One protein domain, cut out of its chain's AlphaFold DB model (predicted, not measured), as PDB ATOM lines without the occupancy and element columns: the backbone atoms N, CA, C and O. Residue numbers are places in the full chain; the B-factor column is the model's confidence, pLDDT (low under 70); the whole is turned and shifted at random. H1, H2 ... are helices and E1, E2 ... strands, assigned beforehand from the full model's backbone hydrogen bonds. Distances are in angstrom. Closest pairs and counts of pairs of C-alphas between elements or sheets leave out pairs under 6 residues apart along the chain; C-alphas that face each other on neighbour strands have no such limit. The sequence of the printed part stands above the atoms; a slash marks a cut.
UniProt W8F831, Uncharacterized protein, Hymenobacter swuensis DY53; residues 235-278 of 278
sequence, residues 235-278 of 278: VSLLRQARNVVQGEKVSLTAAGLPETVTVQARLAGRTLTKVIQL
ATOM      1  N   VAL A 235     176.224 152.418 166.424       77.50
ATOM      2  CA  VAL A 235     175.453 153.665 166.462       77.50
ATOM      3  C   VAL A 235     176.298 154.906 166.119       77.50
ATOM      4  O   VAL A 235     175.782 155.816 165.469       77.50
ATOM      5  N   SER A 236     177.580 154.970 166.501       75.12
ATOM      6  CA  SER A 236     178.442 156.119 166.175       75.12
ATOM      7  C   SER A 236     178.768 156.193 164.680       75.12
ATOM      8  O   SER A 236     178.734 157.281 164.108       75.12
ATOM      9  N   LEU A 237     178.969 155.043 164.029       76.12
ATOM     10  CA  LEU A 237     179.187 154.948 162.581       76.12
ATOM     11  C   LEU A 237     177.949 155.394 161.793       76.12
ATOM     12  O   LEU A 237     178.063 156.149 160.830       76.12
ATOM     13  N   LEU A 238     176.754 154.998 162.241       81.25
ATOM     14  CA  LEU A 238     175.492 155.449 161.643       81.25
ATOM     15  C   LEU A 238     175.295 156.967 161.764       81.25
ATOM     16  O   LEU A 238     174.806 157.605 160.830       81.25
ATOM     17  N   ARG A 239     175.697 157.564 162.891       80.88
ATOM     18  CA  ARG A 239     175.601 159.016 163.088       80.88
ATOM     19  C   ARG A 239     176.575 159.770 162.182       80.88
ATOM     20  O   ARG A 239     176.192 160.770 161.589       80.88
ATOM     21  N   GLN A 240     177.786 159.252 162.002       80.75
ATOM     22  CA  GLN A 240     178.752 159.833 161.070       80.75
ATOM     23  C   GLN A 240     178.317 159.705 159.614       80.75
ATOM     24  O   GLN A 240     178.415 160.684 158.881       80.75
ATOM     25  N   ALA A 241     177.765 158.559 159.203       78.06
ATOM     26  CA  ALA A 241     177.213 158.397 157.858       78.06
ATOM     27  C   ALA A 241     176.126 159.445 157.567       78.06
ATOM     28  O   ALA A 241     176.082 160.019 156.481       78.06
ATOM     29  N   ARG A 242     175.293 159.763 158.565       84.38
ATOM     30  CA  ARG A 242     174.301 160.837 158.455       84.38
ATOM     31  C   ARG A 242     174.944 162.226 158.348       84.38
ATOM     32  O   ARG A 242     174.470 163.024 157.546       84.38
ATOM     33  N   ASN A 243     176.015 162.505 159.087       83.94
ATOM     34  CA  ASN A 243     176.730 163.784 158.997       83.94
ATOM     35  C   ASN A 243     177.410 163.972 157.624       83.94
ATOM     36  O   ASN A 243     177.356 165.070 157.075       83.94
ATOM     37  N   VAL A 244     177.933 162.900 157.004       84.00
ATOM     38  CA  VAL A 244     178.444 162.939 155.613       84.00
ATOM     39  C   VAL A 244     177.343 163.344 154.636       84.00
ATOM     40  O   VAL A 244     177.559 164.188 153.771       84.00
ATOM     41  N   VAL A 245     176.145 162.767 154.781       87.50
ATOM     42  CA  VAL A 245     174.992 163.094 153.922       87.50
ATOM     43  C   VAL A 245     174.555 164.552 154.096       87.50
ATOM     44  O   VAL A 245     174.044 165.155 153.157       87.50
ATOM     45  N   GLN A 246     174.790 165.139 155.270       88.88
ATOM     46  CA  GLN A 246     174.503 166.546 155.555       88.88
ATOM     47  C   GLN A 246     175.632 167.502 155.132       88.88
ATOM     48  O   GLN A 246     175.490 168.710 155.293       88.88
ATOM     49  N   GLY A 247     176.732 166.990 154.568       87.69
ATOM     50  CA  GLY A 247     177.880 167.799 154.154       87.69
ATOM     51  C   GLY A 247     178.746 168.297 155.314       87.69
ATOM     52  O   GLY A 247     179.622 169.136 155.106       87.69
ATOM     53  N   GLU A 248     178.533 167.791 156.532       83.06
ATOM     54  CA  GLU A 248     179.403 168.090 157.666       83.06
ATOM     55  C   GLU A 248     180.734 167.344 157.540       83.06
ATOM     56  O   GLU A 248     180.804 166.181 157.132       83.06
ATOM     57  N   LYS A 249     181.820 168.021 157.924       71.19
ATOM     58  CA  LYS A 249     183.163 167.435 157.929       71.19
ATOM     59  C   LYS A 249     183.240 166.367 159.020       71.19
ATOM     60  O   LYS A 249     183.076 166.667 160.200       71.19
ATOM     61  N   VAL A 250     183.508 165.123 158.633       74.12
ATOM     62  CA  VAL A 250     183.665 164.016 159.581       74.12
ATOM     63  C   VAL A 250     185.098 163.980 160.092       74.12
ATOM     64  O   VAL A 250     186.030 163.739 159.329       74.12
ATOM     65  N   SER A 251     185.272 164.189 161.394       65.44
ATOM     66  CA  SER A 251     186.534 163.931 162.083       65.44
ATOM     67  C   SER A 251     186.659 162.432 162.372       65.44
ATOM     68  O   SER A 251     185.985 161.876 163.242       65.44
ATOM     69  N   LEU A 252     187.521 161.754 161.615       66.88
ATOM     70  CA  LEU A 252     187.781 160.313 161.751       66.88
ATOM     71  C   LEU A 252     188.433 159.965 163.104       66.88
ATOM     72  O   LEU A 252     188.228 158.870 163.628       66.88
ATOM     73  N   THR A 253     189.090 160.940 163.739       65.75
ATOM     74  CA  THR A 253     189.608 160.854 165.112       65.75
ATOM     75  C   THR A 253     188.503 160.657 166.153       65.75
ATOM     76  O   THR A 253     188.679 159.894 167.099       65.75
ATOM     77  N   ALA A 254     187.320 161.251 165.955       66.88
ATOM     78  CA  ALA A 254     186.182 161.064 166.858       66.88
ATOM     79  C   ALA A 254     185.547 159.663 166.745       66.88
ATOM     80  O   ALA A 254     184.832 159.237 167.652       66.88
ATOM     81  N   ALA A 255     185.811 158.932 165.654       65.50
ATOM     82  CA  ALA A 255     185.392 157.537 165.505       65.50
ATOM     83  C   ALA A 255     186.373 156.526 166.102       65.50
ATOM     84  O   ALA A 255     186.081 155.329 166.083       65.50
ATOM     85  N   GLY A 256     187.515 156.981 166.628       70.19
ATOM     86  CA  GLY A 256     188.561 156.092 167.125       70.19
ATOM     87  C   GLY A 256     189.223 155.269 166.018       70.19
ATOM     88  O   GLY A 256     189.731 154.185 166.302       70.19
ATOM     89  N   LEU A 257     189.193 155.743 164.763       71.75
ATOM     90  CA  LEU A 257     190.005 155.142 163.709       71.75
ATOM     91  C   LEU A 257     191.453 155.640 163.826       71.75
ATOM     92  O   LEU A 257     191.663 156.815 164.135       71.75
ATOM     93  N   PRO A 258     192.444 154.764 163.581       70.06
ATOM     94  CA  PRO A 258     193.845 155.157 163.579       70.06
ATOM     95  C   PRO A 258     194.118 156.176 162.464       70.06
ATOM     96  O   PRO A 258     193.555 156.081 161.373       70.06
ATOM     97  N   GLU A 259     195.014 157.124 162.740       77.38
ATOM     98  CA  GLU A 259     195.462 158.186 161.818       77.38
ATOM     99  C   GLU A 259     196.098 157.620 160.533       77.38
ATOM    100  O   GLU A 259     196.104 158.248 159.476       77.38
ATOM    101  N   THR A 260     196.568 156.373 160.599       71.81
ATOM    102  CA  THR A 260     197.104 155.629 159.461       71.81
ATOM    103  C   THR A 260     196.282 154.374 159.195       71.81
ATOM    104  O   THR A 260     196.214 153.477 160.040       71.81
ATOM    105  N   VAL A 261     195.712 154.257 157.994       78.44
ATOM    106  CA  VAL A 261     195.043 153.034 157.530       78.44
ATOM    107  C   VAL A 261     195.914 152.357 156.482       78.44
ATOM    108  O   VAL A 261     196.257 152.947 155.458       78.44
ATOM    109  N   THR A 262     196.267 151.094 156.721       74.44
ATOM    110  CA  THR A 262     196.954 150.269 155.723       74.44
ATOM    111  C   THR A 262     195.921 149.477 154.932       74.44
ATOM    112  O   THR A 262     195.186 148.652 155.468       74.44
ATOM    113  N   VAL A 263     195.818 149.771 153.639       81.44
ATOM    114  CA  VAL A 263     194.948 149.038 152.720       81.44
ATOM    115  C   VAL A 263     195.797 147.989 152.023       81.44
ATOM    116  O   VAL A 263     196.733 148.326 151.294       81.44
ATOM    117  N   GLN A 264     195.471 146.720 152.249       82.19
ATOM    118  CA  GLN A 264     196.114 145.588 151.600       82.19
ATOM    119  C   GLN A 264     195.147 144.988 150.573       82.19
ATOM    120  O   GLN A 264     194.066 144.512 150.912       82.19
ATOM    121  N   ALA A 265     195.530 145.021 149.300       81.19
ATOM    122  CA  ALA A 265     194.773 144.420 148.209       81.19
ATOM    123  C   ALA A 265     195.581 143.275 147.598       81.19
ATOM    124  O   ALA A 265     196.758 143.442 147.266       81.19
ATOM    125  N   ARG A 266     194.961 142.105 147.427       74.75
ATOM    126  CA  ARG A 266     195.569 140.985 146.700       74.75
ATOM    127  C   ARG A 266     195.054 140.986 145.268       74.75
ATOM    128  O   ARG A 266     193.900 140.660 145.018       74.75
ATOM    129  N   LEU A 267     195.919 141.343 144.323       77.12
ATOM    130  CA  LEU A 267     195.638 141.239 142.893       77.12
ATOM    131  C   LEU A 267     196.630 140.262 142.284       77.12
ATOM    132  O   LEU A 267     197.836 140.429 142.442       77.12
ATOM    133  N   ALA A 268     196.136 139.274 141.537       77.12
ATOM    134  CA  ALA A 268     196.993 138.451 140.684       77.12
ATOM    135  C   ALA A 268     198.085 137.643 141.418       77.12
ATOM    136  O   ALA A 268     199.166 137.422 140.876       77.12
ATOM    137  N   GLY A 269     197.848 137.245 142.672       83.31
ATOM    138  CA  GLY A 269     198.878 136.606 143.506       83.31
ATOM    139  C   GLY A 269     199.957 137.572 144.016       83.31
ATOM    140  O   GLY A 269     200.903 137.143 144.671       83.31
ATOM    141  N   ARG A 270     199.811 138.879 143.763       70.12
ATOM    142  CA  ARG A 270     200.638 139.946 144.330       70.12
ATOM    143  C   ARG A 270     199.846 140.702 145.390       70.12
ATOM    144  O   ARG A 270     198.654 140.959 145.246       70.12
ATOM    145  N   THR A 271     200.527 141.052 146.473       87.31
ATOM    146  CA  THR A 271     199.953 141.850 147.556       87.31
ATOM    147  C   THR A 271     200.400 143.295 147.382       87.31
ATOM    148  O   THR A 271     201.594 143.579 147.429       87.31
ATOM    149  N   LEU A 272     199.449 144.201 147.180       79.38
ATOM    150  CA  LEU A 272     199.669 145.641 147.166       79.38
ATOM    151  C   LEU A 272     199.284 146.191 148.534       79.38
ATOM    152  O   LEU A 272     198.141 146.038 148.956       79.38
ATOM    153  N   THR A 273     200.230 146.829 149.214       83.69
ATOM    154  CA  THR A 273     199.983 147.479 150.505       83.69
ATOM    155  C   THR A 273     200.153 148.976 150.314       83.69
ATOM    156  O   THR A 273     201.211 149.420 149.868       83.69
ATOM    157  N   LYS A 274     199.118 149.756 150.623       88.00
ATOM    158  CA  LYS A 274     199.175 151.216 150.589       88.00
ATOM    159  C   LYS A 274     198.828 151.760 151.965       88.00
ATOM    160  O   LYS A 274     197.748 151.495 152.482       88.00
ATOM    161  N   VAL A 275     199.754 152.514 152.544       83.00
ATOM    162  CA  VAL A 275     199.513 153.261 153.779       83.00
ATOM    163  C   VAL A 275     198.876 154.587 153.387       83.00
ATOM    164  O   VAL A 275     199.441 155.334 152.589       83.00
ATOM    165  N   ILE A 276     197.678 154.844 153.895       75.88
ATOM    166  CA  ILE A 276     196.975 156.112 153.732       75.88
ATOM    167  C   ILE A 276     197.028 156.803 155.089       75.88
ATOM    168  O   ILE A 276     196.507 156.278 156.072       75.88
ATOM    169  N   GLN A 277     197.702 157.949 155.133       74.38
ATOM    170  CA  GLN A 277     197.566 158.902 156.232       74.38
ATOM    171  C   GLN A 277     196.272 159.677 155.970       74.38
ATOM    172  O   GLN A 277     196.099 160.194 154.860       74.38
ATOM    173  N   LEU A 278     195.337 159.619 156.916       67.75
ATOM    174  CA  LEU A 278     194.007 160.228 156.805       67.75
ATOM    175  C   LEU A 278     194.010 161.691 157.244       67.75
ATOM    176  O   LEU A 278     194.735 162.016 158.204       67.75
TER     177      LEU A 278
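What this domain is: This is residues 235 to 278 of the 278 residues of an uncharacterized protein of Hymenobacter swuensis DY53 (UniProt W8F831). A long two-stranded hairpin, E1 and E2, reaches out from a small, loosely joined pair of helices, with longer H1 lying crosswise at the far end and short H2 between H1 and the hairpin. The turn end of the hairpin, residues 266 to 271, sticks out free. The printed part has 44 residues with two named helices and two named strands, in the order H1, H2, E1, E2; the sheet, order E1 - E2, is antiparallel and the class is mixed, helices and strands. It is only just extended, close to loose, with a radius of gyration of the C-alphas of 14.2 A, and a rod spanning 40 by 19 by 18 A.

Where its parts are: Strand E1, residues 260 to 267, is 22.0 A long and begins at C-alpha 260 at (197.104, 155.629, 159.461). Strand E2, residues 270 to 277, is 22.6 A long and ends at C-alpha 277 at (197.566, 158.902, 156.232). Helix H2, residues 252 to 255, measures 5.2 A. Helix H1, residues 235 to 245, measures 15.7 A and begins at C-alpha 235 at (175.453, 153.665, 166.462).

How they stand to each other: E1 and E2 form a hairpin, antiparallel with 160 degrees between their directions. The C-alphas of Thr 262 and Val 275 face each other at 4.4 A. N 263 and O 274, 2.8 A apart, are within hydrogen-bond range, as are N 272 and O 265 at 2.8 A. H1 is apart from E1 and from E2, and H2 is apart from E2. H1 and H2 are close but not clearly touching; their closest C-alphas, of Ser 236 and Ala 255, are 7.1 A apart. In H1 every O i to N i+4 pair is within hydrogen-bond range; H2 is too short for such a pair.

The domain as a whole: The two C-alphas farthest apart, of Gln 246 and Gly 269, are 40.4 A apart. The printed part has no cut and ends at residue 278, the chain's last residue. The links H2 to E1 and E1 to E2 are tight, H1 to H2 is short, and no link is long. The mean pLDDT of the printed part is 77.4; residues 251 to 255 and residue 278 are under 70.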